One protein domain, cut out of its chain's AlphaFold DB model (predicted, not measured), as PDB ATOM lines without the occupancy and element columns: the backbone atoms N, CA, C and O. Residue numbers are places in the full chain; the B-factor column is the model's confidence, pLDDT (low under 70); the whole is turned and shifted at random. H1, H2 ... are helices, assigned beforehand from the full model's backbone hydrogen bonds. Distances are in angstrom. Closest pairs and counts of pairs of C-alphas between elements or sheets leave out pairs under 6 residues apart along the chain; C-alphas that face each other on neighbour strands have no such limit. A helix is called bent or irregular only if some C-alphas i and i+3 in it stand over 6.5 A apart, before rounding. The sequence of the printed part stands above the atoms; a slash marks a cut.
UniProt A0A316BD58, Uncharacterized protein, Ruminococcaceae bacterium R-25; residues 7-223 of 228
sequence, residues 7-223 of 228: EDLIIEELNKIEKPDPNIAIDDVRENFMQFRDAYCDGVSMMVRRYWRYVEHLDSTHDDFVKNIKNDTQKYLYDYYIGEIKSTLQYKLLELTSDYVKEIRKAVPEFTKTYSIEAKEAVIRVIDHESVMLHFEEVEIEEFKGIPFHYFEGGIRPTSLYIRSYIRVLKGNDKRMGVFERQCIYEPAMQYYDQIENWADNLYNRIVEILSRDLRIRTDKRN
ATOM      1  N   GLU A   7     -67.305 -12.998 232.104       63.94
ATOM      2  CA  GLU A   7     -66.961 -11.808 231.319       63.94
ATOM      3  C   GLU A   7     -67.673 -10.562 231.884       63.94
ATOM      4  O   GLU A   7     -67.015  -9.560 232.154       63.94
ATOM      5  N   ASP A   8     -68.968 -10.664 232.204       66.38
ATOM      6  CA  ASP A   8     -69.749  -9.575 232.817       66.38
ATOM      7  C   ASP A   8     -69.230  -9.189 234.214       66.38
ATOM      8  O   ASP A   8     -69.212  -8.014 234.572       66.38
ATOM      9  N   LEU A   9     -68.768 -10.163 235.008       66.06
ATOM     10  CA  LEU A   9     -68.201  -9.907 236.340       66.06
ATOM     11  C   LEU A   9     -66.842  -9.195 236.270       66.06
ATOM     12  O   LEU A   9     -66.562  -8.333 237.100       66.06
ATOM     13  N   ILE A  10     -66.003  -9.527 235.281       64.62
ATOM     14  CA  ILE A  10     -64.727  -8.830 235.040       64.62
ATOM     15  C   ILE A  10     -64.992  -7.376 234.634       64.62
ATOM     16  O   ILE A  10     -64.357  -6.463 235.162       64.62
ATOM     17  N   ILE A  11     -65.939  -7.170 233.712       65.31
ATOM     18  CA  ILE A  11     -66.342  -5.843 233.235       65.31
ATOM     19  C   ILE A  11     -66.879  -5.002 234.403       65.31
ATOM     20  O   ILE A  11     -66.508  -3.840 234.545       65.31
ATOM     21  N   GLU A  12     -67.685  -5.586 235.294       70.62
ATOM     22  CA  GLU A  12     -68.214  -4.888 236.471       70.62
ATOM     23  C   GLU A  12     -67.140  -4.440 237.463       70.62
ATOM     24  O   GLU A  12     -67.253  -3.342 238.000       70.62
ATOM     25  N   GLU A  13     -66.106  -5.244 237.720       72.50
ATOM     26  CA  GLU A  13     -65.026  -4.848 238.635       72.50
ATOM     27  C   GLU A  13     -64.136  -3.751 238.043       72.50
ATOM     28  O   GLU A  13     -63.754  -2.817 238.746       72.50
ATOM     29  N   LEU A  14     -63.838  -3.825 236.745       71.25
ATOM     30  CA  LEU A  14     -63.024  -2.823 236.059       71.25
ATOM     31  C   LEU A  14     -63.759  -1.485 235.905       71.25
ATOM     32  O   LEU A  14     -63.138  -0.437 236.071       71.25
ATOM     33  N   ASN A  15     -65.076  -1.518 235.685       74.88
ATOM     34  CA  ASN A  15     -65.923  -0.324 235.590       74.88
ATOM     35  C   ASN A  15     -66.096   0.427 236.920       74.88
ATOM     36  O   ASN A  15     -66.583   1.555 236.919       74.88
ATOM     37  N   LYS A  16     -65.725  -0.169 238.063       83.12
ATOM     38  CA  LYS A  16     -65.706   0.543 239.355       83.12
ATOM     39  C   LYS A  16     -64.544   1.525 239.465       83.12
ATOM     40  O   LYS A  16     -64.562   2.372 240.354       83.12
ATOM     41  N   ILE A  17     -63.524   1.379 238.622       85.12
ATOM     42  CA  ILE A  17     -62.367   2.267 238.604       85.12
ATOM     43  C   ILE A  17     -62.732   3.457 237.727       85.12
ATOM     44  O   ILE A  17     -62.954   3.312 236.528       85.12
ATOM     45  N   GLU A  18     -62.835   4.626 238.347       86.62
ATOM     46  CA  GLU A  18     -63.223   5.855 237.663       86.62
ATOM     47  C   GLU A  18     -62.165   6.244 236.621       86.62
ATOM     48  O   GLU A  18     -60.974   6.336 236.934       86.62
ATOM     49  N   LYS A  19     -62.599   6.436 235.367       87.00
ATOM     50  CA  LYS A  19     -61.743   6.951 234.288       87.00
ATOM     51  C   LYS A  19     -61.280   8.379 234.635       87.00
ATOM     52  O   LYS A  19     -61.986   9.077 235.360       87.00
ATOM     53  N   PRO A  20     -60.131   8.846 234.106       89.94
ATOM     54  CA  PRO A  20     -59.676  10.220 234.318       89.94
ATOM     55  C   PRO A  20     -60.772  11.249 233.995       89.94
ATOM     56  O   PRO A  20     -61.430  11.118 232.967       89.94
ATOM     57  N   ASP A  21     -60.957  12.274 234.830       92.44
ATOM     58  CA  ASP A  21     -61.836  13.406 234.504       92.44
ATOM     59  C   ASP A  21     -61.024  14.485 233.765       92.44
ATOM     60  O   ASP A  21     -60.150  15.118 234.373       92.44
ATOM     61  N   PRO A  22     -61.283  14.736 232.466       93.50
ATOM     62  CA  PRO A  22     -60.535  15.730 231.704       93.50
ATOM     63  C   PRO A  22     -60.762  17.155 232.221       93.50
ATOM     64  O   PRO A  22     -59.919  18.023 231.983       93.50
ATOM     65  N   ASN A  23     -61.852  17.414 232.957       94.69
ATOM     66  CA  ASN A  23     -62.137  18.741 233.501       94.69
ATOM     67  C   ASN A  23     -61.081  19.192 234.512       94.69
ATOM     68  O   ASN A  23     -60.798  20.384 234.576       94.69
ATOM     69  N   ILE A  24     -60.436  18.259 235.222       94.62
ATOM     70  CA  ILE A  24     -59.329  18.578 236.133       94.62
ATOM     71  C   ILE A  24     -58.167  19.202 235.348       94.62
ATOM     72  O   ILE A  24     -57.659  20.258 235.716       94.62
ATOM     73  N   ALA A  25     -57.779  18.595 234.221       95.31
ATOM     74  CA  ALA A  25     -56.734  19.146 233.361       95.31
ATOM     75  C   ALA A  25     -57.168  20.475 232.718       95.31
ATOM     76  O   ALA A  25     -56.374  21.412 232.642       95.31
ATOM     77  N   ILE A  26     -58.425  20.576 232.272       95.62
ATOM     78  CA  ILE A  26     -58.973  21.798 231.666       95.62
ATOM     79  C   ILE A  26     -58.940  22.964 232.654       95.62
ATOM     80  O   ILE A  26     -58.510  24.055 232.279       95.62
ATOM     81  N   ASP A  27     -59.383  22.755 233.893       94.94
ATOM     82  CA  ASP A  27     -59.415  23.794 234.920       94.94
ATOM     83  C   ASP A  27     -57.996  24.235 235.304       94.94
ATOM     84  O   ASP A  27     -57.725  25.439 235.298       94.94
ATOM     85  N   ASP A  28     -57.069  23.293 235.503       95.06
ATOM     86  CA  ASP A  28     -55.656  23.584 235.783       95.06
ATOM     87  C   ASP A  28     -55.013  24.432 234.672       95.06
ATOM     88  O   ASP A  28     -54.345  25.440 234.927       95.06
ATOM     89  N   VAL A  29     -55.208  24.049 233.404       95.06
ATOM     90  CA  VAL A  29     -54.674  24.817 232.270       95.06
ATOM     91  C   VAL A  29     -55.379  26.167 232.157       95.06
ATOM     92  O   VAL A  29     -54.722  27.187 231.934       95.06
ATOM     93  N   ARG A  30     -56.697  26.231 232.369       93.19
ATOM     94  CA  ARG A  30     -57.434  27.500 232.353       93.19
ATOM     95  C   ARG A  30     -56.863  28.476 233.374       93.19
ATOM     96  O   ARG A  30     -56.618  29.625 233.014       93.19
ATOM     97  N   GLU A  31     -56.630  28.043 234.608       93.19
ATOM     98  CA  GLU A  31     -56.086  28.897 235.669       93.19
ATOM     99  C   GLU A  31     -54.702  29.455 235.311       93.19
ATOM    100  O   GLU A  31     -54.472  30.660 235.454       93.19
ATOM    101  N   ASN A  32     -53.823  28.626 234.742       93.25
ATOM    102  CA  ASN A  32     -52.472  29.033 234.344       93.25
ATOM    103  C   ASN A  32     -52.459  30.077 233.214       93.25
ATOM    104  O   ASN A  32     -51.633  30.996 233.222       93.25
ATOM    105  N   PHE A  33     -53.381  29.965 232.252       92.56
ATOM    106  CA  PHE A  33     -53.411  30.835 231.069       92.56
ATOM    107  C   PHE A  33     -54.410  31.996 231.160       92.56
ATOM    108  O   PHE A  33     -54.375  32.913 230.331       92.56
ATOM    109  N   MET A  34     -55.255  32.023 232.196       91.81
ATOM    110  CA  MET A  34     -56.242  33.081 232.426       91.81
ATOM    111  C   MET A  34     -55.600  34.473 232.460       91.81
ATOM    112  O   MET A  34     -56.102  35.406 231.831       91.81
ATOM    113  N   GLN A  35     -54.467  34.610 233.152       91.31
ATOM    114  CA  GLN A  35     -53.760  35.886 233.289       91.31
ATOM    115  C   GLN A  35     -53.275  36.455 231.948       91.31
ATOM    116  O   GLN A  35     -53.311  37.669 231.749       91.31
ATOM    117  N   PHE A  36     -52.862  35.603 231.004       91.50
ATOM    118  CA  PHE A  36     -52.347  36.045 229.706       91.50
ATOM    119  C   PHE A  36     -53.470  36.533 228.799       91.50
ATOM    120  O   PHE A  36     -53.364  37.603 228.197       91.50
ATOM    121  N   ARG A  37     -54.590  35.801 228.769       92.25
ATOM    122  CA  ARG A  37     -55.813  36.252 228.097       92.25
ATOM    123  C   ARG A  37     -56.284  37.592 228.655       92.25
ATOM    124  O   ARG A  37     -56.665  38.479 227.891       92.25
ATOM    125  N   ASP A  38     -56.282  37.737 229.975       91.88
ATOM    126  CA  ASP A  38     -56.751  38.945 230.648       91.88
ATOM    127  C   ASP A  38     -55.854  40.147 230.331       91.88
ATOM    128  O   ASP A  38     -56.361  41.179 229.888       91.88
ATOM    129  N   ALA A  39     -54.531  39.975 230.417       91.25
ATOM    130  CA  ALA A  39     -53.558  40.992 230.025       91.25
ATOM    131  C   ALA A  39     -53.687  41.385 228.541       91.25
ATOM    132  O   ALA A  39     -53.646  42.572 228.202       91.25
ATOM    133  N   TYR A  40     -53.896  40.406 227.653       91.81
ATOM    134  CA  TYR A  40     -54.152  40.662 226.238       91.81
ATOM    135  C   TYR A  40     -55.419  41.508 226.046       91.81
ATOM    136  O   TYR A  40     -55.377  42.546 225.385       91.81
ATOM    137  N   CYS A  41     -56.535  41.128 226.678       89.69
ATOM    138  CA  CYS A  41     -57.804  41.858 226.584       89.69
ATOM    139  C   CYS A  41     -57.689  43.319 227.044       89.69
ATOM    140  O   CYS A  41     -58.276  44.211 226.419       89.69
ATOM    141  N   ASP A  42     -56.928  43.572 228.109       87.88
ATOM    142  CA  ASP A  42     -56.683  44.921 228.616       87.88
ATOM    143  C   ASP A  42     -55.893  45.767 227.599       87.88
ATOM    144  O   ASP A  42     -56.235  46.930 227.343       87.88
ATOM    145  N   GLY A  43     -54.892  45.169 226.941       83.12
ATOM    146  CA  GLY A  43     -54.087  45.809 225.895       83.12
ATOM    147  C   GLY A  43     -54.849  46.070 224.588       83.12
ATOM    148  O   GLY A  43     -54.731  47.155 223.999       83.12
ATOM    149  N   VAL A  44     -55.687  45.119 224.160       78.12
ATOM    150  CA  VAL A  44     -56.494  45.197 222.928       78.12
ATOM    151  C   VAL A  44     -57.334  46.466 222.891       78.12
ATOM    152  O   VAL A  44     -57.360  47.161 221.876       78.12
ATOM    153  N   SER A  45     -57.971  46.829 224.008       70.50
ATOM    154  CA  SER A  45     -58.811  48.030 224.095       70.50
ATOM    155  C   SER A  45     -58.074  49.300 223.652       70.50
ATOM    156  O   SER A  45     -58.657  50.153 222.979       70.50
ATOM    157  N   MET A  46     -56.790  49.441 223.986       77.31
ATOM    158  CA  MET A  46     -56.004  50.618 223.616       77.31
ATOM    159  C   MET A  46     -55.569  50.589 222.148       77.31
ATOM    160  O   MET A  46     -55.694  51.602 221.453       77.31
ATOM    161  N   MET A  47     -55.060  49.451 221.675       74.31
ATOM    162  CA  MET A  47     -54.560  49.299 220.305       74.31
ATOM    163  C   MET A  47     -55.693  49.415 219.279       74.31
ATOM    164  O   MET A  47     -55.593  50.214 218.345       74.31
ATOM    165  N   VAL A  48     -56.830  48.767 219.545       72.44
ATOM    166  CA  VAL A  48     -58.064  48.921 218.770       72.44
ATOM    167  C   VAL A  48     -58.486  50.387 218.668       72.44
ATOM    168  O   VAL A  48     -58.788  50.871 217.581       72.44
ATOM    169  N   ARG A  49     -58.529  51.117 219.795       71.62
ATOM    170  CA  ARG A  49     -58.963  52.525 219.805       71.62
ATOM    171  C   ARG A  49     -58.061  53.407 218.948       71.62
ATOM    172  O   ARG A  49     -58.563  54.320 218.299       71.62
ATOM    173  N   ARG A  50     -56.744  53.167 218.972       76.88
ATOM    174  CA  ARG A  50     -55.778  53.915 218.153       76.88
ATOM    175  C   ARG A  50     -55.985  53.635 216.671       76.88
ATOM    176  O   ARG A  50     -56.059  54.583 215.900       76.88
ATOM    177  N   TYR A  51     -56.117  52.362 216.304       75.56
ATOM    178  CA  TYR A  51     -56.340  51.973 214.917       75.56
ATOM    179  C   TYR A  51     -57.672  52.516 214.391       75.56
ATOM    180  O   TYR A  51     -57.699  53.148 213.343       75.56
ATOM    181  N   TRP A  52     -58.760  52.376 215.154       72.62
ATOM    182  CA  TRP A  52     -60.069  52.893 214.753       72.62
ATOM    183  C   TRP A  52     -60.058  54.396 214.472       72.62
ATOM    184  O   TRP A  52     -60.531  54.813 213.427       72.62
ATOM    185  N   ARG A  53     -59.459  55.213 215.350       74.00
ATOM    186  CA  ARG A  53     -59.334  56.667 215.119       74.00
ATOM    187  C   ARG A  53     -58.596  57.018 213.829       74.00
ATOM    188  O   ARG A  53     -58.806  58.090 213.281       74.00
ATOM    189  N   TYR A  54     -57.681  56.157 213.388       74.31
ATOM    190  CA  TYR A  54     -56.943  56.363 212.148       74.31
ATOM    191  C   TYR A  54     -57.788  56.017 210.918       74.31
ATOM    192  O   TYR A  54     -57.665  56.676 209.891       74.31
ATOM    193  N   VAL A  55     -58.647  55.001 211.026       71.75
ATOM    194  CA  VAL A  55     -59.382  54.464 209.879       71.75
ATOM    195  C   VAL A  55     -60.849  54.878 209.816       71.75
ATOM    196  O   VAL A  55     -61.437  54.722 208.768       71.75
ATOM    197  N   GLU A  56     -61.467  55.450 210.848       70.19
ATOM    198  CA  GLU A  56     -62.932  55.656 210.897       70.19
ATOM    199  C   GLU A  56     -63.540  56.533 209.783       70.19
ATOM    200  O   GLU A  56     -64.756  56.565 209.620       70.19
ATOM    201  N   HIS A  57     -62.709  57.234 209.010       68.19
ATOM    202  CA  HIS A  57     -63.122  58.093 207.900       68.19
ATOM    203  C   HIS A  57     -62.893  57.487 206.504       68.19
ATOM    204  O   HIS A  57     -63.120  58.186 205.519       68.19
ATOM    205  N   LEU A  58     -62.416  56.240 206.390       67.12
ATOM    206  CA  LEU A  58     -62.197  55.577 205.092       67.12
ATOM    207  C   LEU A  58     -63.312  54.545 204.807       67.12
ATOM    208  O   LEU A  58     -63.898  53.968 205.725       67.12
ATOM    209  N   ASP A  59     -63.601  54.288 203.532       59.56
ATOM    210  CA  ASP A  59     -64.759  53.474 203.123       59.56
ATOM    211  C   ASP A  59     -64.564  51.947 203.305       59.56
ATOM    212  O   ASP A  59     -65.540  51.219 203.473       59.56
ATOM    213  N   SER A  60     -63.324  51.432 203.333       60.66
ATOM    214  CA  SER A  60     -63.003  49.983 203.414       60.66
ATOM    215  C   SER A  60     -62.792  49.433 204.836       60.66
ATOM    216  O   SER A  60     -62.234  48.360 205.048       60.66
ATOM    217  N   THR A  61     -63.194  50.178 205.857       68.56
ATOM    218  CA  THR A  61     -62.464  50.178 207.138       68.56
ATOM    219  C   THR A  61     -62.896  49.131 208.135       68.56
ATOM    220  O   THR A  61     -62.163  48.841 209.075       68.56
ATOM    221  N   HIS A  62     -64.061  48.533 207.920       70.38
ATOM    222  CA  HIS A  62     -64.661  47.588 208.851       70.38
ATOM    223  C   HIS A  62     -64.069  46.188 208.701       70.38
ATOM    224  O   HIS A  62     -63.618  45.612 209.691       70.38
ATOM    225  N   ASP A  63     -64.008  45.669 207.475       74.62
ATOM    226  CA  ASP A  63     -63.423  44.354 207.204       74.62
ATOM    227  C   ASP A  63     -61.923  44.358 207.508       74.62
ATOM    228  O   ASP A  63     -61.416  43.444 208.163       74.62
ATOM    229  N   ASP A  64     -61.233  45.440 207.138       77.75
ATOM    230  CA  ASP A  64     -59.825  45.652 207.472       77.75
ATOM    231  C   ASP A  64     -59.611  45.722 208.989       77.75
ATOM    232  O   ASP A  64     -58.670  45.134 209.525       77.75
ATOM    233  N   PHE A  65     -60.510  46.386 209.716       77.19
ATOM    234  CA  PHE A  65     -60.458  46.451 211.170       77.19
ATOM    235  C   PHE A  65     -60.669  45.081 211.831       77.19
ATOM    236  O   PHE A  65     -59.855  44.678 212.664       77.19
ATOM    237  N   VAL A  66     -61.710  44.336 211.448       79.75
ATOM    238  CA  VAL A  66     -61.983  42.991 211.983       79.75
ATOM    239  C   VAL A  66     -60.825  42.045 211.678       79.75
ATOM    240  O   VAL A  66     -60.377  41.318 212.568       79.75
ATOM    241  N   LYS A  67     -60.288  42.097 210.456       83.88
ATOM    242  CA  LYS A  67     -59.123  41.311 210.042       83.88
ATOM    243  C   LYS A  67     -57.886  41.647 210.870       83.88
ATOM    244  O   LYS A  67     -57.184  40.734 211.298       83.88
ATOM    245  N   ASN A  68     -57.629  42.926 211.141       83.50
ATOM    246  CA  ASN A  68     -56.493  43.333 211.966       83.50
ATOM    247  C   ASN A  68     -56.624  42.856 213.409       83.50
ATOM    248  O   ASN A  68     -55.653  42.339 213.956       83.50
ATOM    249  N   ILE A  69     -57.817  42.947 214.004       84.62
ATOM    250  CA  ILE A  69     -58.039  42.394 215.344       84.62
ATOM    251  C   ILE A  69     -57.865  40.882 215.339       84.62
ATOM    252  O   ILE A  69     -57.154  40.374 216.195       84.62
ATOM    253  N   LYS A  70     -58.417  40.173 214.347       87.38
ATOM    254  CA  LYS A  70     -58.224  38.726 214.201       87.38
ATOM    255  C   LYS A  70     -56.738  38.353 214.150       87.38
ATOM    256  O   LYS A  70     -56.310  37.503 214.922       87.38
ATOM    257  N   ASN A  71     -55.965  39.001 213.279       88.69
ATOM    258  CA  ASN A  71     -54.538  38.724 213.107       88.69
ATOM    259  C   ASN A  71     -53.733  39.023 214.374       88.69
ATOM    260  O   ASN A  71     -52.820  38.280 214.721       88.69
ATOM    261  N   ASP A  72     -54.068  40.108 215.068       89.44
ATOM    262  CA  ASP A  72     -53.419  40.458 216.322       89.44
ATOM    263  C   ASP A  72     -53.728  39.431 217.422       89.44
ATOM    264  O   ASP A  72     -52.820  38.973 218.109       89.44
ATOM    265  N   THR A  73     -54.986  38.991 217.527       90.50
ATOM    266  CA  THR A  73     -55.394  37.936 218.472       90.50
ATOM    267  C   THR A  73     -54.693  36.628 218.185       90.50
ATOM    268  O   THR A  73     -54.188  35.993 219.108       90.50
ATOM    269  N   GLN A  74     -54.634  36.249 216.908       91.69
ATOM    270  CA  GLN A  74     -53.923  35.056 216.484       91.69
ATOM    271  C   GLN A  74     -52.467  35.132 216.948       91.69
ATOM    272  O   GLN A  74     -52.013  34.289 217.710       91.69
ATOM    273  N   LYS A  75     -51.766  36.210 216.591       91.12
ATOM    274  CA  LYS A  75     -50.336  36.347 216.854       91.12
ATOM    275  C   LYS A  75     -49.985  36.445 218.340       91.12
ATOM    276  O   LYS A  75     -49.016  35.836 218.783       91.12
ATOM    277  N   TYR A  76     -50.702  37.277 219.092       91.12
ATOM    278  CA  TYR A  76     -50.288  37.675 220.443       91.12
ATOM    279  C   TYR A  76     -50.987  36.911 221.563       91.12
ATOM    280  O   TYR A  76     -50.567  37.027 222.713       91.12
ATOM    281  N   LEU A  77     -52.025  36.139 221.243       91.00
ATOM    282  CA  LEU A  77     -52.701  35.288 222.214       91.00
ATOM    283  C   LEU A  77     -52.683  33.811 221.811       91.00
ATOM    284  O   LEU A  77     -52.396  32.977 222.660       91.00
ATOM    285  N   TYR A  78     -52.971  33.467 220.553       92.25
ATOM    286  CA  TYR A  78     -53.018  32.061 220.141       92.25
ATOM    287  C   TYR A  78     -51.595  31.554 219.894       92.25
ATOM    288  O   TYR A  78     -51.050  30.863 220.747       92.25
ATOM    289  N   ASP A  79     -50.951  31.974 218.803       91.44
ATOM    290  CA  ASP A  79     -49.637  31.489 218.353       91.44
ATOM    291  C   ASP A  79     -48.570  31.564 219.447       91.44
ATOM    292  O   ASP A  79     -47.729  30.675 219.567       91.44
ATOM    293  N   TYR A  80     -48.614  32.623 220.262       92.06
ATOM    294  CA  TYR A  80     -47.641  32.840 221.327       92.06
ATOM    295  C   TYR A  80     -47.720  31.777 222.435       92.06
ATOM    296  O   TYR A  80     -46.685  31.373 222.958       92.06
ATOM    297  N   TYR A  81     -48.924  31.312 222.788       91.94
ATOM    298  CA  TYR A  81     -49.142  30.409 223.926       91.94
ATOM    299  C   TYR A  81     -49.552  28.987 223.517       91.94
ATOM    300  O   TYR A  81     -49.549  28.088 224.353       91.94
ATOM    301  N   ILE A  82     -49.867  28.743 222.242       90.69
ATOM    302  CA  ILE A  82     -50.481  27.488 221.789       90.69
ATOM    303  C   ILE A  82     -49.632  26.248 222.076       90.69
ATOM    304  O   ILE A  82     -50.150  25.228 222.527       90.69
ATOM    305  N   GLY A  83     -48.314  26.349 221.884       90.81
ATOM    306  CA  GLY A  83     -47.393  25.248 222.165       90.81
ATOM    307  C   GLY A  83     -47.304  24.926 223.657       90.81
ATOM    308  O   GLY A  83     -47.234  23.757 224.042       90.81
ATOM    309  N   GLU A  84     -47.358  25.955 224.504       93.69
ATOM    310  CA  GLU A  84     -47.309  25.804 225.959       93.69
ATOM    311  C   GLU A  84     -48.621  25.222 226.494       93.69
ATOM    312  O   GLU A  84     -48.594  24.288 227.295       93.69
ATOM    313  N   ILE A  85     -49.764  25.692 225.983       94.12
ATOM    314  CA  ILE A  85     -51.091  25.152 226.311       94.12
ATOM    315  C   ILE A  85     -51.151  23.668 225.947       94.12
ATOM    316  O   ILE A  85     -51.496  22.843 226.793       94.12
ATOM    317  N   LYS A  86     -50.744  23.314 224.720       92.56
ATOM    318  CA  LYS A  86     -50.714  21.927 224.237       92.56
ATOM    319  C   LYS A  86     -49.875  21.033 225.148       92.56
ATOM    320  O   LYS A  86     -50.351  19.995 225.602       92.56
ATOM    321  N   SER A  87     -48.650  21.458 225.448       92.88
ATOM    322  CA  SER A  87     -47.726  20.690 226.289       92.88
ATOM    323  C   SER A  87     -48.258  20.533 227.715       92.88
ATOM    324  O   SER A  87     -48.146  19.459 228.302       92.88
ATOM    325  N   THR A  88     -48.884  21.579 228.263       94.69
ATOM    326  CA  THR A  88     -49.457  21.552 229.616       94.69
ATOM    327  C   THR A  88     -50.668  20.620 229.689       94.69
ATOM    328  O   THR A  88     -50.756  19.823 230.620       94.69
ATOM    329  N   LEU A  89     -51.566  20.662 228.696       94.88
ATOM    330  CA  LEU A  89     -52.709  19.748 228.599       94.88
ATOM    331  C   LEU A  89     -52.261  18.289 228.541       94.88
ATOM    332  O   LEU A  89     -52.726  17.469 229.331       94.88
ATOM    333  N   GLN A  90     -51.325  17.977 227.642       94.00
ATOM    334  CA  GLN A  90     -50.782  16.628 227.503       94.00
ATOM    335  C   GLN A  90     -50.142  16.152 228.809       94.00
ATOM    336  O   GLN A  90     -50.414  15.043 229.260       94.00
ATOM    337  N   TYR A  91     -49.336  16.999 229.452       94.62
ATOM    338  CA  TYR A  91     -48.710  16.668 230.729       94.62
ATOM    339  C   TYR A  91     -49.748  16.342 231.812       94.62
ATOM    340  O   TYR A  91     -49.653  15.300 232.459       94.62
ATOM    341  N   LYS A  92     -50.768  17.192 231.974       95.50
ATOM    342  CA  LYS A  92     -51.822  17.009 232.981       95.50
ATOM    343  C   LYS A  92     -52.668  15.767 232.731       95.50
ATOM    344  O   LYS A  92     -52.950  15.014 233.658       95.50
ATOM    345  N   LEU A  93     -53.022  15.501 231.479       94.56
ATOM    346  CA  LEU A  93     -53.766  14.297 231.118       94.56
ATOM    347  C   LEU A  93     -52.936  13.017 231.314       94.56
ATOM    348  O   LEU A  93     -53.476  12.004 231.762       94.56
ATOM    349  N   LEU A  94     -51.626  13.051 231.046       93.12
ATOM    350  CA  LEU A  94     -50.725  11.929 231.344       93.12
ATOM    351  C   LEU A  94     -50.570  11.695 232.851       93.12
ATOM    352  O   LEU A  94     -50.503  10.544 233.275       93.12
ATOM    353  N   GLU A  95     -50.537  12.756 233.661       93.81
ATOM    354  CA  GLU A  95     -50.510  12.657 235.125       93.81
ATOM    355  C   GLU A  95     -51.764  11.938 235.645       93.81
ATOM    356  O   GLU A  95     -51.649  10.918 236.328       93.81
ATOM    357  N   LEU A  96     -52.952  12.379 235.213       93.25
ATOM    358  CA  LEU A  96     -54.220  11.727 235.556       93.25
ATOM    359  C   LEU A  96     -54.276  10.270 235.077       93.25
ATOM    360  O   LEU A  96     -54.723   9.383 235.806       93.25
ATOM    361  N   THR A  97     -53.778   9.997 233.869       93.31
ATOM    362  CA  THR A  97     -53.744   8.631 233.329       93.31
ATOM    363  C   THR A  97     -52.774   7.736 234.102       93.31
ATOM    364  O   THR A  97     -53.058   6.562 234.334       93.31
ATOM    365  N   SER A  98     -51.646   8.280 234.560       92.81
ATOM    366  CA  SER A  98     -50.688   7.567 235.410       92.81
ATOM    367  C   SER A  98     -51.313   7.157 236.742       92.81
ATOM    368  O   SER A  98     -51.139   6.019 237.186       92.81
ATOM    369  N   ASP A  99     -52.082   8.048 237.367       92.69
ATOM    370  CA  ASP A  99     -52.794   7.736 238.606       92.69
ATOM    371  C   ASP A  99     -53.888   6.692 238.387       92.69
ATOM    372  O   ASP A  99     -53.963   5.714 239.134       92.69
ATOM    373  N   TYR A 100     -54.637   6.803 237.295       92.19
ATOM    374  CA  TYR A 100     -55.602   5.789 236.887       92.19
ATOM    375  C   TYR A 100     -54.963   4.400 236.687       92.19
ATOM    376  O   TYR A 100     -55.456   3.404 237.222       92.19
ATOM    377  N   VAL A 101     -53.800   4.309 236.028       92.06
ATOM    378  CA  VAL A 101     -53.040   3.048 235.897       92.06
ATOM    379  C   VAL A 101     -52.644   2.480 237.263       92.06
ATOM    380  O   VAL A 101     -52.693   1.261 237.461       92.06
ATOM    381  N   LYS A 102     -52.248   3.326 238.223       91.62
ATOM    382  CA  LYS A 102     -51.921   2.873 239.587       91.62
ATOM    383  C   LYS A 102     -53.147   2.285 240.282       91.62
ATOM    384  O   LYS A 102     -53.006   1.258 240.947       91.62
ATOM    385  N   GLU A 103     -54.323   2.883 240.113       91.31
ATOM    386  CA  GLU A 103     -55.566   2.355 240.684       91.31
ATOM    387  C   GLU A 103     -55.971   1.021 240.044       91.31
ATOM    388  O   GLU A 103     -56.250   0.065 240.771       91.31
ATOM    389  N   ILE A 104     -55.855   0.881 238.715       89.56
ATOM    390  CA  ILE A 104     -56.026  -0.419 238.040       89.56
ATOM    391  C   ILE A 104     -55.091  -1.464 238.650       89.56
ATOM    392  O   ILE A 104     -55.541  -2.534 239.061       89.56
ATOM    393  N   ARG A 105     -53.791  -1.160 238.771       88.88
ATOM    394  CA  ARG A 105     -52.803  -2.092 239.344       88.88
ATOM    395  C   ARG A 105     -53.146  -2.521 240.766       88.88
ATOM    396  O   ARG A 105     -52.970  -3.692 241.095       88.88
ATOM    397  N   LYS A 106     -53.616  -1.596 241.606       88.62
ATOM    398  CA  LYS A 106     -54.039  -1.903 242.981       88.62
ATOM    399  C   LYS A 106     -55.262  -2.818 243.015       88.62
ATOM    400  O   LYS A 106     -55.360  -3.634 243.928       88.62
ATOM    401  N   ALA A 107     -56.155  -2.715 242.032       86.06
ATOM    402  CA  ALA A 107     -57.354  -3.541 241.936       86.06
ATOM    403  C   ALA A 107     -57.084  -4.959 241.394       86.06
ATOM    404  O   ALA A 107     -57.807  -5.889 241.760       86.06
ATOM    405  N   VAL A 108     -56.033  -5.154 240.578       86.38
ATOM    406  CA  VAL A 108     -55.683  -6.455 239.960       86.38
ATOM    407  C   VAL A 108     -55.746  -7.633 240.934       86.38
ATOM    408  O   VAL A 108     -56.421  -8.612 240.606       86.38
ATOM    409  N   PRO A 109     -55.105  -7.605 242.119       84.69
ATOM    410  CA  PRO A 109     -55.110  -8.750 243.028       84.69
ATOM    411  C   PRO A 109     -56.509  -9.197 243.465       84.69
ATOM    412  O   PRO A 109     -56.724 -10.396 243.656       84.69
ATOM    413  N   GLU A 110     -57.448  -8.257 243.607       83.75
ATOM    414  CA  GLU A 110     -58.794  -8.546 244.097       83.75
ATOM    415  C   GLU A 110     -59.659  -9.161 242.995       83.75
ATOM    416  O   GLU A 110     -60.167 -10.271 243.166       83.75
ATOM    417  N   PHE A 111     -59.755  -8.526 241.820       84.00
ATOM    418  CA  PHE A 111     -60.604  -9.062 240.748       84.00
ATOM    419  C   PHE A 111     -60.013 -10.315 240.088       84.00
ATOM    420  O   PHE A 111     -60.746 -11.157 239.572       84.00
ATOM    421  N   THR A 112     -58.690 -10.508 240.146       84.69
ATOM    422  CA  THR A 112     -58.050 -11.726 239.625       84.69
ATOM    423  C   THR A 112     -57.910 -12.841 240.665       84.69
ATOM    424  O   THR A 112     -57.352 -13.895 240.355       84.69
ATOM    425  N   LYS A 113     -58.412 -12.678 241.899       84.75
ATOM    426  CA  LYS A 113     -58.171 -13.597 243.030       84.75
ATOM    427  C   LYS A 113     -58.386 -15.074 242.695       84.75
ATOM    428  O   LYS A 113     -57.560 -15.907 243.074       84.75
ATOM    429  N   THR A 114     -59.446 -15.385 241.951       86.00
ATOM    430  CA  THR A 114     -59.856 -16.747 241.573       86.00
ATOM    431  C   THR A 114     -59.131 -17.322 240.356       86.00
ATOM    432  O   THR A 114     -59.344 -18.500 240.061       86.00
ATOM    433  N   TYR A 115     -58.313 -16.538 239.650       87.50
ATOM    434  CA  TYR A 115     -57.604 -16.917 238.420       87.50
ATOM    435  C   TYR A 115     -56.236 -17.551 238.699       87.50
ATOM    436  O   TYR A 115     -55.709 -17.461 239.816       87.50
ATOM    437  N   SER A 116     -55.673 -18.213 237.683       90.00
ATOM    438  CA  SER A 116     -54.327 -18.801 237.750       90.00
ATOM    439  C   SER A 116     -53.233 -17.751 237.984       90.00
ATOM    440  O   SER A 116     -53.426 -16.557 237.747       90.00
ATOM    441  N   ILE A 117     -52.066 -18.198 238.459       91.19
ATOM    442  CA  ILE A 117     -50.901 -17.321 238.657       91.19
ATOM    443  C   ILE A 117     -50.452 -16.754 237.304       91.19
ATOM    444  O   ILE A 117     -50.190 -15.561 237.185       91.19
ATOM    445  N   GLU A 118     -50.465 -17.583 236.264       92.81
ATOM    446  CA  GLU A 118     -50.076 -17.214 234.908       92.81
ATOM    447  C   GLU A 118     -50.974 -16.112 234.328       92.81
ATOM    448  O   GLU A 118     -50.476 -15.182 233.688       92.81
ATOM    449  N   ALA A 119     -52.288 -16.181 234.576       90.62
ATOM    450  CA  ALA A 119     -53.235 -15.152 234.157       90.62
ATOM    451  C   ALA A 119     -52.996 -13.824 234.892       90.62
ATOM    452  O   ALA A 119     -52.974 -12.770 234.257       90.62
ATOM    453  N   LYS A 120     -52.747 -13.873 236.208       91.56
ATOM    454  CA  LYS A 120     -52.421 -12.687 237.023       91.56
ATOM    455  C   LYS A 120     -51.182 -11.971 236.497       91.56
ATOM    456  O   LYS A 120     -51.210 -10.764 236.271       91.56
ATOM    457  N   GLU A 121     -50.112 -12.718 236.249       92.94
ATOM    458  CA  GLU A 121     -48.885 -12.153 235.692       92.94
ATOM    459  C   GLU A 121     -49.080 -11.604 234.275       92.94
ATOM    460  O   GLU A 121     -48.493 -10.584 233.921       92.94
ATOM    461  N   ALA A 122     -49.894 -12.264 233.444       94.38
ATOM    462  CA  ALA A 122     -50.188 -11.790 232.096       94.38
ATOM    463  C   ALA A 122     -50.949 -10.456 232.105       94.38
ATOM    464  O   ALA A 122     -50.604  -9.573 231.322       94.38
ATOM    465  N   VAL A 123     -51.916 -10.283 233.014       92.88
ATOM    466  CA  VAL A 123     -52.625  -9.006 233.210       92.88
ATOM    467  C   VAL A 123     -51.650  -7.900 233.611       92.88
ATOM    468  O   VAL A 123     -51.647  -6.839 232.991       92.88
ATOM    469  N   ILE A 124     -50.770  -8.159 234.585       92.81
ATOM    470  CA  ILE A 124     -49.757  -7.182 235.021       92.81
ATOM    471  C   ILE A 124     -48.842  -6.788 233.855       92.81
ATOM    472  O   ILE A 124     -48.655  -5.600 233.612       92.81
ATOM    473  N   ARG A 125     -48.347  -7.763 233.078       94.31
ATOM    474  CA  ARG A 125     -47.500  -7.500 231.901       94.31
ATOM    475  C   ARG A 125     -48.200  -6.650 230.842       94.31
ATOM    476  O   ARG A 125     -47.550  -5.814 230.221       94.31
ATOM    477  N   VAL A 126     -49.497  -6.864 230.612       94.69
ATOM    478  CA  VAL A 126     -50.272  -6.036 229.675       94.69
ATOM    479  C   VAL A 126     -50.417  -4.613 230.199       94.69
ATOM    480  O   VAL A 126     -50.167  -3.686 229.439       94.69
ATOM    481  N   ILE A 127     -50.728  -4.425 231.484       93.19
ATOM    482  CA  ILE A 127     -50.808  -3.088 232.093       93.19
ATOM    483  C   ILE A 127     -49.454  -2.369 232.019       93.19
ATOM    484  O   ILE A 127     -49.403  -1.203 231.635       93.19
ATOM    485  N   ASP A 128     -48.354  -3.056 232.355       91.56
ATOM    486  CA  ASP A 128     -46.992  -2.521 232.234       91.56
ATOM    487  C   ASP A 128     -46.714  -2.056 230.803       91.56
ATOM    488  O   ASP A 128     -46.290  -0.923 230.587       91.56
ATOM    489  N   HIS A 129     -46.992  -2.915 229.824       92.69
ATOM    490  CA  HIS A 129     -46.741  -2.616 228.424       92.69
ATOM    491  C   HIS A 129     -47.589  -1.443 227.917       92.69
ATOM    492  O   HIS A 129     -47.035  -0.481 227.395       92.69
ATOM    493  N   GLU A 130     -48.908  -1.483 228.114       90.12
ATOM    494  CA  GLU A 130     -49.826  -0.434 227.649       90.12
ATOM    495  C   GLU A 130     -49.527   0.925 228.286       90.12
ATOM    496  O   GLU A 130     -49.621   1.949 227.616       90.12
ATOM    497  N   SER A 131     -49.092   0.943 229.551       86.75
ATOM    498  CA  SER A 131     -48.713   2.186 230.233       86.75
ATOM    499  C   SER A 131     -47.483   2.871 229.629       86.75
ATOM    500  O   SER A 131     -47.362   4.087 229.717       86.75
ATOM    501  N   VAL A 132     -46.583   2.111 228.998       86.44
ATOM    502  CA  VAL A 132     -45.390   2.648 228.319       86.44
ATOM    503  C   VAL A 132     -45.702   3.060 226.880       86.44
ATOM    504  O   VAL A 132     -45.051   3.952 226.343       86.44
ATOM    505  N   MET A 133     -46.680   2.409 226.249       86.06
ATOM    506  CA  MET A 133     -47.036   2.654 224.849       86.06
ATOM    507  C   MET A 133     -47.979   3.847 224.669       86.06
ATOM    508  O   MET A 133     -48.135   4.318 223.541       86.06
ATOM    509  N   LEU A 134     -48.589   4.351 225.748       85.88
ATOM    510  CA  LEU A 134     -49.454   5.523 225.699       85.88
ATOM    511  C   LEU A 134     -48.669   6.758 225.241       85.88
ATOM    512  O   LEU A 134     -47.762   7.241 225.918       85.88
ATOM    513  N   HIS A 135     -49.066   7.292 224.094       86.25
ATOM    514  CA  HIS A 135     -48.591   8.558 223.563       86.25
ATOM    515  C   HIS A 135     -49.769   9.285 222.927       86.25
ATOM    516  O   HIS A 135     -50.677   8.650 222.395       86.25
ATOM    517  N   PHE A 136     -49.747  10.613 222.991       90.06
ATOM    518  CA  PHE A 136     -50.747  11.419 222.315       90.06
ATOM    519  C   PHE A 136     -50.361  11.646 220.860       90.06
ATOM    520  O   PHE A 136     -49.259  12.118 220.566       90.06
ATOM    521  N   GLU A 137     -51.297  11.367 219.964       90.19
ATOM    522  CA  GLU A 137     -51.261  11.893 218.610       90.19
ATOM    523  C   GLU A 137     -51.463  13.410 218.640       90.19
ATOM    524  O   GLU A 137     -52.092  13.971 219.543       90.19
ATOM    525  N   GLU A 138     -50.890  14.098 217.655       85.44
ATOM    526  CA  GLU A 138     -50.971  15.548 217.563       85.44
ATOM    527  C   GLU A 138     -52.416  16.007 217.339       85.44
ATOM    528  O   GLU A 138     -53.015  15.738 216.304       85.44
ATOM    529  N   VAL A 139     -52.951  16.744 218.315       87.56
ATOM    530  CA  VAL A 139     -54.219  17.458 218.173       87.56
ATOM    531  C   VAL A 139     -53.951  18.844 217.606       87.56
ATOM    532  O   VAL A 139     -53.141  19.605 218.153       87.56
ATOM    533  N   GLU A 140     -54.655  19.176 216.526       80.88
ATOM    534  CA  GLU A 140     -54.682  20.531 215.991       80.88
ATOM    535  C   GLU A 140     -55.469  21.435 216.933       80.88
ATOM    536  O   GLU A 140     -56.631  21.184 217.258       80.88
ATOM    537  N   ILE A 141     -54.827  22.518 217.362       78.38
ATOM    538  CA  ILE A 141     -55.530  23.591 218.043       78.38
ATOM    539  C   ILE A 141     -55.942  24.607 216.984       78.38
ATOM    540  O   ILE A 141     -55.088  25.158 216.290       78.38
ATOM    541  N   GLU A 142     -57.252  24.809 216.834       73.62
ATOM    542  CA  GLU A 142     -57.804  25.631 215.761       73.62
ATOM    543  C   GLU A 142     -57.261  27.067 215.777       73.62
ATOM    544  O   GLU A 142     -57.122  27.704 216.827       73.62
ATOM    545  N   GLU A 143     -57.061  27.622 214.579       81.62
ATOM    546  CA  GLU A 143     -56.878  29.059 214.410       81.62
ATOM    547  C   GLU A 143     -58.076  29.834 214.979       81.62
ATOM    548  O   GLU A 143     -59.238  29.400 214.935       81.62
ATOM    549  N   PHE A 144     -57.808  31.047 215.457       86.25
ATOM    550  CA  PHE A 144     -58.840  31.950 215.921       86.25
ATOM    551  C   PHE A 144     -59.829  32.220 214.786       86.25
ATOM    552  O   PHE A 144     -59.516  32.889 213.799       86.25
ATOM    553  N   LYS A 145     -61.074  31.755 214.941       80.81
ATOM    554  CA  LYS A 145     -62.119  31.880 213.907       80.81
ATOM    555  C   LYS A 145     -62.582  33.325 213.672       80.81
ATOM    556  O   LYS A 145     -63.278  33.598 212.696       80.81
ATOM    557  N   GLY A 146     -62.140  34.271 214.504       75.44
ATOM    558  CA  GLY A 146     -62.607  35.652 214.486       75.44
ATOM    559  C   GLY A 146     -63.972  35.796 215.159       75.44
ATOM    560  O   GLY A 146     -64.741  34.845 215.277       75.44
ATOM    561  N   ILE A 147     -64.281  37.006 215.623       77.69
ATOM    562  CA  ILE A 147     -65.585  37.329 216.209       77.69
ATOM    563  C   ILE A 147     -66.306  38.251 215.223       77.69
ATOM    564  O   ILE A 147     -65.782  39.327 214.929       77.69
ATOM    565  N   PRO A 148     -67.476  37.852 214.690       68.19
ATOM    566  CA  PRO A 148     -68.175  38.652 213.698       68.19
ATOM    567  C   PRO A 148     -68.584  40.010 214.277       68.19
ATOM    568  O   PRO A 148     -69.084  40.120 215.400       68.19
ATOM    569  N   PHE A 149     -68.380  41.056 213.481       66.69
ATOM    570  CA  PHE A 149     -68.846  42.399 213.792       66.69
ATOM    571  C   PHE A 149     -70.302  42.522 213.336       66.69
ATOM    572  O   PHE A 149     -70.585  42.556 212.142       66.69
ATOM    573  N   HIS A 150     -71.246  42.579 214.275       59.88
ATOM    574  CA  HIS A 150     -72.644  42.831 213.930       59.88
ATOM    575  C   HIS A 150     -72.888  44.334 213.776       59.88
ATOM    576  O   HIS A 150     -72.666  45.107 214.712       59.88
ATOM    577  N   TYR A 151     -73.366  44.738 212.598       53.66
ATOM    578  CA  TYR A 151     -73.909  46.075 212.380       53.66
ATOM    579  C   TYR A 151     -75.164  46.244 213.242       53.66
ATOM    580  O   TYR A 151     -76.098  45.449 213.152       53.66
ATOM    581  N   PHE A 152     -75.196  47.285 214.069       52.56
ATOM    582  CA  PHE A 152     -76.444  47.756 214.659       52.56
ATOM    583  C   PHE A 152     -76.986  48.855 213.741       52.56
ATOM    584  O   PHE A 152     -76.315  49.867 213.532       52.56
ATOM    585  N   GLU A 153     -78.168  48.645 213.159       42.47
ATOM    586  CA  GLU A 153     -78.854  49.656 212.347       42.47
ATOM    587  C   GLU A 153     -79.027  50.957 213.155       42.47
ATOM    588  O   GLU A 153     -79.477  50.921 214.302       42.47
ATOM    589  N   GLY A 154     -78.658  52.111 212.579       49.38
ATOM    590  CA  GLY A 154     -78.915  53.422 213.201       49.38
ATOM    591  C   GLY A 154     -77.755  54.424 213.265       49.38
ATOM    592  O   GLY A 154     -77.885  55.441 213.941       49.38
ATOM    593  N   GLY A 155     -76.632  54.187 212.581       45.28
ATOM    594  CA  GLY A 155     -75.676  55.245 212.203       45.28
ATOM    595  C   GLY A 155     -74.780  55.827 213.302       45.28
ATOM    596  O   GLY A 155     -73.817  56.515 212.985       45.28
ATOM    597  N   ILE A 156     -75.017  55.544 214.583       50.12
ATOM    598  CA  ILE A 156     -74.080  55.895 215.657       50.12
ATOM    599  C   ILE A 156     -74.082  54.767 216.676       50.12
ATOM    600  O   ILE A 156     -75.027  54.658 217.457       50.12
ATOM    601  N   ARG A 157     -73.000  53.977 216.717       60.44
ATOM    602  CA  ARG A 157     -72.404  53.478 217.969       60.44
ATOM    603  C   ARG A 157     -71.081  52.730 217.733       60.44
ATOM    604  O   ARG A 157     -70.897  52.099 216.703       60.44
ATOM    605  N   PRO A 158     -70.146  52.826 218.694       64.62
ATOM    606  CA  PRO A 158     -68.735  53.085 218.435       64.62
ATOM    607  C   PRO A 158     -67.906  51.822 218.647       64.62
ATOM    608  O   PRO A 158     -68.315  50.929 219.385       64.62
ATOM    609  N   THR A 159     -66.682  51.809 218.138       64.56
ATOM    610  CA  THR A 159     -65.586  50.871 218.467       64.56
ATOM    611  C   THR A 159     -65.638  50.310 219.888       64.56
ATOM    612  O   THR A 159     -65.406  49.128 220.105       64.56
ATOM    613  N   SER A 160     -65.972  51.147 220.878       67.94
ATOM    614  CA  SER A 160     -66.132  50.756 222.284       67.94
ATOM    615  C   SER A 160     -67.134  49.614 222.540       67.94
ATOM    616  O   SER A 160     -66.882  48.787 223.415       67.94
ATOM    617  N   LEU A 161     -68.242  49.532 221.794       74.88
ATOM    618  CA  LEU A 161     -69.212  48.438 221.900       74.88
ATOM    619  C   LEU A 161     -68.694  47.159 221.251       74.88
ATOM    620  O   LEU A 161     -68.902  46.080 221.809       74.88
ATOM    621  N   TYR A 162     -67.989  47.277 220.125       76.50
ATOM    622  CA  TYR A 162     -67.330  46.130 219.512       76.50
ATOM    623  C   TYR A 162     -66.234  45.580 220.417       76.50
ATOM    624  O   TYR A 162     -66.299  44.411 220.756       76.50
ATOM    625  N   ILE A 163     -65.309  46.414 220.908       78.38
ATOM    626  CA  ILE A 163     -64.257  46.006 221.857       78.38
ATOM    627  C   ILE A 163     -64.868  45.285 223.054       78.38
ATOM    628  O   ILE A 163     -64.412  44.216 223.437       78.38
ATOM    629  N   ARG A 164     -65.930  45.848 223.642       81.88
ATOM    630  CA  ARG A 164     -66.606  45.231 224.787       81.88
ATOM    631  C   ARG A 164     -67.204  43.869 224.431       81.88
ATOM    632  O   ARG A 164     -67.133  42.954 225.244       81.88
ATOM    633  N   SER A 165     -67.803  43.742 223.250       83.56
ATOM    634  CA  SER A 165     -68.395  42.485 222.778       83.56
ATOM    635  C   SER A 165     -67.319  41.452 222.455       83.56
ATOM    636  O   SER A 165     -67.420  40.316 222.898       83.56
ATOM    637  N   TYR A 166     -66.258  41.875 221.775       86.06
ATOM    638  CA  TYR A 166     -65.076  41.088 221.465       86.06
ATOM    639  C   TYR A 166     -64.430  40.540 222.747       86.06
ATOM    640  O   TYR A 166     -64.303  39.329 222.885       86.06
ATOM    641  N   ILE A 167     -64.143  41.400 223.734       88.25
ATOM    642  CA  ILE A 167     -63.579  40.986 225.028       88.25
ATOM    643  C   ILE A 167     -64.524  40.010 225.732       88.25
ATOM    644  O   ILE A 167     -64.084  38.978 226.224       88.25
ATOM    645  N   ARG A 168     -65.832  40.293 225.758       88.31
ATOM    646  CA  ARG A 168     -66.819  39.395 226.378       88.31
ATOM    647  C   ARG A 168     -66.837  38.016 225.721       88.31
ATOM    648  O   ARG A 168     -66.968  37.022 226.420       88.31
ATOM    649  N   VAL A 169     -66.760  37.946 224.396       89.62
ATOM    650  CA  VAL A 169     -66.779  36.671 223.668       89.62
ATOM    651  C   VAL A 169     -65.450  35.931 223.834       89.62
ATOM    652  O   VAL A 169     -65.454  34.717 224.005       89.62
ATOM    653  N   LEU A 170     -64.324  36.648 223.858       89.81
ATOM    654  CA  LEU A 170     -63.003  36.058 224.059       89.81
ATOM    655  C   LEU A 170     -62.820  35.504 225.482       89.81
ATOM    656  O   LEU A 170     -62.325  34.389 225.632       89.81
ATOM    657  N   LYS A 171     -63.242  36.259 226.509       89.31
ATOM    658  CA  LYS A 171     -63.146  35.880 227.932       89.31
ATOM    659  C   LYS A 171     -64.263  34.955 228.405       89.31
ATOM    660  O   LYS A 171     -64.066  34.228 229.365       89.31
ATOM    661  N   GLY A 172     -65.429  35.003 227.767       87.00
ATOM    662  CA  GLY A 172     -66.618  34.336 228.281       87.00
ATOM    663  C   GLY A 172     -67.255  35.084 229.454       87.00
ATOM    664  O   GLY A 172     -67.059  36.287 229.656       87.00
ATOM    665  N   ASN A 173     -68.099  34.374 230.193       83.19
ATOM    666  CA  ASN A 173     -68.723  34.793 231.447       83.19
ATOM    667  C   ASN A 173     -69.118  33.551 232.259       83.19
ATOM    668  O   ASN A 173     -69.014  32.434 231.761       83.19
ATOM    669  N   ASP A 174     -69.683  33.752 233.447       76.50
ATOM    670  CA  ASP A 174     -70.101  32.681 234.367       76.50
ATOM    671  C   ASP A 174     -71.037  31.622 233.750       76.50
ATOM    672  O   ASP A 174     -71.201  30.539 234.301       76.50
ATOM    673  N   LYS A 175     -71.693  31.920 232.619       80.88
ATOM    674  CA  LYS A 175     -72.610  31.004 231.921       80.88
ATOM    675  C   LYS A 175     -72.040  30.420 230.632       80.88
ATOM    676  O   LYS A 175     -72.669  29.536 230.054       80.88
ATOM    677  N   ARG A 176     -70.948  30.972 230.096       84.06
ATOM    678  CA  ARG A 176     -70.398  30.595 228.786       84.06
ATOM    679  C   ARG A 176     -68.884  30.725 228.786       84.06
ATOM    680  O   ARG A 176     -68.373  31.832 228.928       84.06
ATOM    681  N   MET A 177     -68.213  29.611 228.514       88.25
ATOM    682  CA  MET A 177     -66.778  29.559 228.249       88.25
ATOM    683  C   MET A 177     -66.388  30.529 227.126       88.25
ATOM    684  O   MET A 177     -67.113  30.670 226.131       88.25
ATOM    685  N   GLY A 178     -65.264  31.224 227.303       91.31
ATOM    686  CA  GLY A 178     -64.738  32.142 226.296       91.31
ATOM    687  C   GLY A 178     -64.241  31.409 225.054       91.31
ATOM    688  O   GLY A 178     -63.872  30.242 225.121       91.31
ATOM    689  N   VAL A 179     -64.196  32.090 223.904       91.31
ATOM    690  CA  VAL A 179     -63.704  31.479 222.655       91.31
ATOM    691  C   VAL A 179     -62.256  31.005 222.789       91.31
ATOM    692  O   VAL A 179     -61.944  29.934 222.288       91.31
ATOM    693  N   PHE A 180     -61.406  31.743 223.513       91.62
ATOM    694  CA  PHE A 180     -60.026  31.318 223.771       91.62
ATOM    695  C   PHE A 180     -59.968  30.009 224.563       91.62
ATOM    696  O   PHE A 180     -59.336  29.056 224.132       91.62
ATOM    697  N   GLU A 181     -60.672  29.937 225.691       91.81
ATOM    698  CA  GLU A 181     -60.715  28.720 226.510       91.81
ATOM    699  C   GLU A 181     -61.307  27.551 225.722       91.81
ATOM    700  O   GLU A 181     -60.795  26.439 225.778       91.81
ATOM    701  N   ARG A 182     -62.356  27.805 224.933       92.31
ATOM    702  CA  ARG A 182     -63.010  26.762 224.152       92.31
ATOM    703  C   ARG A 182     -62.091  26.196 223.073       92.31
ATOM    704  O   ARG A 182     -61.879  24.991 223.053       92.31
ATOM    705  N   GLN A 183     -61.552  27.055 222.207       91.62
ATOM    706  CA  GLN A 183     -60.752  26.628 221.055       91.62
ATOM    707  C   GLN A 183     -59.356  26.161 221.456       91.62
ATOM    708  O   GLN A 183     -58.844  25.219 220.866       91.62
ATOM    709  N   CYS A 184     -58.731  26.805 222.448       92.44
ATOM    710  CA  CYS A 184     -57.349  26.502 222.808       92.44
ATOM    711  C   CYS A 184     -57.209  25.438 223.894       92.44
ATOM    712  O   CYS A 184     -56.162  24.805 223.962       92.44
ATOM    713  N   ILE A 185     -58.219  25.259 224.752       94.06
ATOM    714  CA  ILE A 185     -58.103  24.401 225.938       94.06
ATOM    715  C   ILE A 185     -59.113  23.260 225.881       94.06
ATOM    716  O   ILE A 185     -58.714  22.104 225.819       94.06
ATOM    717  N   TYR A 186     -60.407  23.573 225.869       94.38
ATOM    718  CA  TYR A 186     -61.465  22.569 225.979       94.38
ATOM    719  C   TYR A 186     -61.524  21.631 224.769       94.38
ATOM    720  O   TYR A 186     -61.430  20.420 224.935       94.38
ATOM    721  N   GLU A 187     -61.660  22.170 223.553       93.75
ATOM    722  CA  GLU A 187     -61.767  21.363 222.330       93.75
ATOM    723  C   GLU A 187     -60.530  20.455 222.135       93.75
ATOM    724  O   GLU A 187     -60.716  19.269 221.854       93.75
ATOM    725  N   PRO A 188     -59.283  20.925 222.353       93.88
ATOM    726  CA  PRO A 188     -58.114  20.051 222.310       93.88
ATOM    727  C   PRO A 188     -58.050  19.035 223.453       93.88
ATOM    728  O   PRO A 188     -57.668  17.890 223.225       93.88
ATOM    729  N   ALA A 189     -58.424  19.423 224.678       94.69
ATOM    730  CA  ALA A 189     -58.441  18.512 225.821       94.69
ATOM    731  C   ALA A 189     -59.392  17.336 225.590       94.69
ATOM    732  O   ALA A 189     -59.022  16.204 225.883       94.69
ATOM    733  N   MET A 190     -60.573  17.590 225.018       95.31
ATOM    734  CA  MET A 190     -61.522  16.533 224.668       95.31
ATOM    735  C   MET A 190     -60.957  15.590 223.603       95.31
ATOM    736  O   MET A 190     -61.069  14.385 223.753       95.31
ATOM    737  N   GLN A 191     -60.261  16.105 222.586       94.31
ATOM    738  CA  GLN A 191     -59.627  15.248 221.576       94.31
ATOM    739  C   GLN A 191     -58.499  14.383 222.153       94.31
ATOM    740  O   GLN A 191     -58.364  13.220 221.781       94.31
ATOM    741  N   TYR A 192     -57.686  14.916 223.069       94.44
ATOM    742  CA  TYR A 192     -56.721  14.088 223.796       94.44
ATOM    743  C   TYR A 192     -57.422  13.069 224.690       94.44
ATOM    744  O   TYR A 192     -56.984  11.926 224.773       94.44
ATOM    745  N   TYR A 193     -58.512  13.465 225.342       94.56
ATOM    746  CA  TYR A 193     -59.285  12.579 226.195       94.56
ATOM    747  C   TYR A 193     -59.887  11.405 225.419       94.56
ATOM    748  O   TYR A 193     -59.747  10.269 225.861       94.56
ATOM    749  N   ASP A 194     -60.424  11.644 224.222       94.19
ATOM    750  CA  ASP A 194     -60.912  10.587 223.330       94.19
ATOM    751  C   ASP A 194     -59.808   9.550 223.035       94.19
ATOM    752  O   ASP A 194     -60.065   8.346 222.959       94.19
ATOM    753  N   GLN A 195     -58.543   9.978 222.910       93.81
ATOM    754  CA  GLN A 195     -57.409   9.056 222.748       93.81
ATOM    755  C   GLN A 195     -57.154   8.220 224.014       93.81
ATOM    756  O   GLN A 195     -56.850   7.031 223.905       93.81
ATOM    757  N   ILE A 196     -57.316   8.803 225.209       93.25
ATOM    758  CA  ILE A 196     -57.213   8.083 226.492       93.25
ATOM    759  C   ILE A 196     -58.338   7.061 226.615       93.25
ATOM    760  O   ILE A 196     -58.082   5.934 227.029       93.25
ATOM    761  N   GLU A 197     -59.567   7.423 226.247       92.19
ATOM    762  CA  GLU A 197     -60.703   6.502 226.293       92.19
ATOM    763  C   GLU A 197     -60.482   5.303 225.372       92.19
ATOM    764  O   GLU A 197     -60.592   4.162 225.818       92.19
ATOM    765  N   ASN A 198     -60.066   5.550 224.127       92.00
ATOM    766  CA  ASN A 198     -59.743   4.488 223.175       92.00
ATOM    767  C   ASN A 198     -58.605   3.585 223.675       92.00
ATOM    768  O   ASN A 198     -58.669   2.358 223.553       92.00
ATOM    769  N   TRP A 199     -57.554   4.169 224.254       92.69
ATOM    770  CA  TRP A 199     -56.465   3.407 224.865       92.69
ATOM    771  C   TRP A 199     -56.951   2.563 226.053       92.69
ATOM    772  O   TRP A 199     -56.620   1.378 226.139       92.69
ATOM    773  N   ALA A 200     -57.766   3.137 226.942       89.88
ATOM    774  CA  ALA A 200     -58.298   2.444 228.109       89.88
ATOM    775  C   ALA A 200     -59.175   1.258 227.688       89.88
ATOM    776  O   ALA A 200     -59.006   0.156 228.207       89.88
ATOM    777  N   ASP A 201     -60.049   1.450 226.703       88.62
ATOM    778  CA  ASP A 201     -60.916   0.398 226.173       88.62
ATOM    779  C   ASP A 201     -60.098  -0.744 225.537       88.62
ATOM    780  O   ASP A 201     -60.393  -1.924 225.751       88.62
ATOM    781  N   ASN A 202     -59.005  -0.427 224.833       90.12
ATOM    782  CA  ASN A 202     -58.075  -1.434 224.312       90.12
ATOM    783  C   ASN A 202     -57.374  -2.216 225.431       90.12
ATOM    784  O   ASN A 202     -57.332  -3.450 225.387       90.12
ATOM    785  N   LEU A 203     -56.860  -1.526 226.454       90.12
ATOM    786  CA  LEU A 203     -56.278  -2.157 227.639       90.12
ATOM    787  C   LEU A 203     -57.286  -3.114 228.292       90.12
ATOM    788  O   LEU A 203     -56.951  -4.262 228.599       90.12
ATOM    789  N   TYR A 204     -58.530  -2.668 228.456       87.62
ATOM    790  CA  TYR A 204     -59.597  -3.468 229.039       87.62
ATOM    791  C   TYR A 204     -59.904  -4.726 228.225       87.62
ATOM    792  O   TYR A 204     -59.919  -5.822 228.792       87.62
ATOM    793  N   ASN A 205     -60.059  -4.609 226.906       87.75
ATOM    794  CA  ASN A 205     -60.299  -5.759 226.032       87.75
ATOM    795  C   ASN A 205     -59.180  -6.805 226.148       87.75
ATOM    796  O   ASN A 205     -59.452  -7.998 226.297       87.75
ATOM    797  N   ARG A 206     -57.913  -6.369 226.192       91.44
ATOM    798  CA  ARG A 206     -56.768  -7.276 226.374       91.44
ATOM    799  C   ARG A 206     -56.798  -8.001 227.723       91.44
ATOM    800  O   ARG A 206     -56.466  -9.187 227.790       91.44
ATOM    801  N   ILE A 207     -57.189  -7.317 228.801       89.94
ATOM    802  CA  ILE A 207     -57.351  -7.937 230.126       89.94
ATOM    803  C   ILE A 207     -58.463  -8.994 230.081       89.94
ATOM    804  O   ILE A 207     -58.255 -10.123 230.538       89.94
ATOM    805  N   VAL A 208     -59.616  -8.664 229.494       87.56
ATOM    806  CA  VAL A 208     -60.753  -9.588 229.354       87.56
ATOM    807  C   VAL A 208     -60.358 -10.835 228.563       87.56
ATOM    808  O   VAL A 208     -60.676 -11.949 228.986       87.56
ATOM    809  N   GLU A 209     -59.615 -10.693 227.465       89.88
ATOM    810  CA  GLU A 209     -59.129 -11.825 226.667       89.88
ATOM    811  C   GLU A 209     -58.236 -12.780 227.472       89.88
ATOM    812  O   GLU A 209     -58.420 -14.002 227.415       89.88
ATOM    813  N   ILE A 210     -57.290 -12.240 228.253       91.62
ATOM    814  CA  ILE A 210     -56.404 -13.037 229.117       91.62
ATOM    815  C   ILE A 210     -57.226 -13.862 230.107       91.62
ATOM    816  O   ILE A 210     -57.032 -15.076 230.232       91.62
ATOM    817  N   LEU A 211     -58.149 -13.207 230.806       88.00
ATOM    818  CA  LEU A 211     -58.943 -13.831 231.861       88.00
ATOM    819  C   LEU A 211     -59.941 -14.849 231.294       88.00
ATOM    820  O   LEU A 211     -60.081 -15.949 231.833       88.00
ATOM    821  N   SER A 212     -60.575 -14.541 230.166       85.75
ATOM    822  CA  SER A 212     -61.496 -15.454 229.478       85.75
ATOM    823  C   SER A 212     -60.778 -16.710 228.984       85.75
ATOM    824  O   SER A 212     -61.294 -17.826 229.103       85.75
ATOM    825  N   ARG A 213     -59.546 -16.560 228.483       89.31
ATOM    826  CA  ARG A 213     -58.703 -17.692 228.085       89.31
ATOM    827  C   ARG A 213     -58.351 -18.592 229.271       89.31
ATOM    828  O   ARG A 213     -58.413 -19.813 229.124       89.31
ATOM    829  N   ASP A 214     -58.017 -18.022 230.430       90.00
ATOM    830  CA  ASP A 214     -57.743 -18.799 231.651       90.00
ATOM    831  C   ASP A 214     -58.951 -19.652 232.062       90.00
ATOM    832  O   ASP A 214     -58.819 -20.847 232.338       90.00
ATOM    833  N   LEU A 215     -60.148 -19.059 232.037       86.00
ATOM    834  CA  LEU A 215     -61.385 -19.757 232.380       86.00
ATOM    835  C   LEU A 215     -61.662 -20.931 231.442       86.00
ATOM    836  O   LEU A 215     -61.972 -22.022 231.922       86.00
ATOM    837  N   ARG A 216     -61.497 -20.742 230.126       85.75
ATOM    838  CA  ARG A 216     -61.668 -21.821 229.136       85.75
ATOM    839  C   ARG A 216     -60.719 -22.984 229.412       85.75
ATOM    840  O   ARG A 216     -61.176 -24.112 229.564       85.75
ATOM    841  N   ILE A 217     -59.427 -22.702 229.603       86.94
ATOM    842  CA  ILE A 217     -58.411 -23.727 229.900       86.94
ATOM    843  C   ILE A 217     -58.775 -24.521 231.164       86.94
ATOM    844  O   ILE A 217     -58.585 -25.737 231.220       86.94
ATOM    845  N   ARG A 218     -59.295 -23.854 232.197       82.25
ATOM    846  CA  ARG A 218     -59.681 -24.511 233.454       82.25
ATOM    847  C   ARG A 218     -60.952 -25.343 233.316       82.25
ATOM    848  O   ARG A 218     -61.016 -26.423 233.903       82.25
ATOM    849  N   THR A 219     -61.934 -24.875 232.550       83.56
ATOM    850  CA  THR A 219     -63.145 -25.647 232.242       83.56
ATOM    851  C   THR A 219     -62.806 -26.891 231.421       83.56
ATOM    852  O   THR A 219     -63.251 -27.981 231.771       83.56
ATOM    853  N   ASP A 220     -61.946 -26.765 230.408       84.00
ATOM    854  CA  ASP A 220     -61.513 -27.895 229.578       84.00
ATOM    855  C   ASP A 220     -60.772 -28.958 230.400       84.00
ATOM    856  O   ASP A 220     -61.056 -30.151 230.273       84.00
ATOM    857  N   LYS A 221     -59.881 -28.537 231.313       80.88
ATOM    858  CA  LYS A 221     -59.207 -29.448 232.256       80.88
ATOM    859  C   LYS A 221     -60.202 -30.196 233.147       80.88
ATOM    860  O   LYS A 221     -60.101 -31.411 233.272       80.88
ATOM    861  N   ARG A 222     -61.198 -29.498 233.711       78.12
ATOM    862  CA  ARG A 222     -62.245 -30.122 234.543       78.12
ATOM    863  C   ARG A 222     -63.081 -31.138 233.763       78.12
ATOM    864  O   ARG A 222     -63.353 -32.218 234.278       78.12
ATOM    865  N   ASN A 223     -63.462 -30.821 232.527       79.31
ATOM    866  CA  ASN A 223     -64.243 -31.724 231.678       79.31
ATOM    867  C   ASN A 223     -63.440 -32.974 231.275       79.31
ATOM    868  O   ASN A 223     -63.989 -34.076 231.228       79.31
TER     869      ASN A 223
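What this domain is: This is residues 7 to 223 of the 228 residues of an uncharacterized protein of Ruminococcaceae bacterium R-25 (UniProt A0A316BD58). The model is a long rod of helices: H6 runs along much of it, and H2a, H3b and H4 join it in an up-and-down bundle, each running against the one before. At one end, H5 and the hairpin partner H3a pack on H2b; short H1 packs on H6 toward the other end. The 217 printed residues hold six named helices, H1 to H6 in order, and no named strand: all helix. The whole is only just extended, close to loose, with a radius of gyration of the C-alphas of 25.8 A and spans of 92 by 30 by 26 A.

Where its parts are: H1, residues 7 to 14, begins at C-alpha 7 (-66.961, -11.808, 231.319). By hydrogen bonds H2, residues 22 to 55, and H3, residues 61 to 111, are each one helix, but bent: C-alphas 32 and 35 are 7.1 A apart, and C-alphas 80 and 83 7.6 A. Their arms are H2a, 22 to 32; H2b, 35 to 55, 30.4 A; H3a, 61 to 80; and H3b, 83 to 111, 41.2 A. H4 is residues 117 to 133, H5 159 to 171. H6, 179 to 223, 63.8 A, ends at C-alpha 223 (-64.243, -31.724, 231.678).

How they stand to each other: The hub H6 touches H4 with residues 203 to 214 alone, opposite ways at a shallow tilt of 20 degrees; the closest C-alphas, of Val 123 and Ile 207, are 5.7 A apart. H2b and H3a form a hairpin, closest at C-alphas 55 and 61, 5.9 A. Every O i to N i+4 pair is within hydrogen-bond range in H1, H2a, H4 and H5, but 15 of 17 in H2b, 14 of 16 in H3a, 23 of 25 in H3b and 39 of 41 in H6.

The domain as a whole: The farthest C-alphas, of His 57 and Asn 223, are 92.9 A apart. The printed part has no cut. The H4 to H5 link, residues 134 to 158, is long; residues 152 to 157 stand free. pLDDT is under 70 at residues 7 to 11, 57 to 61 and 148 to 160.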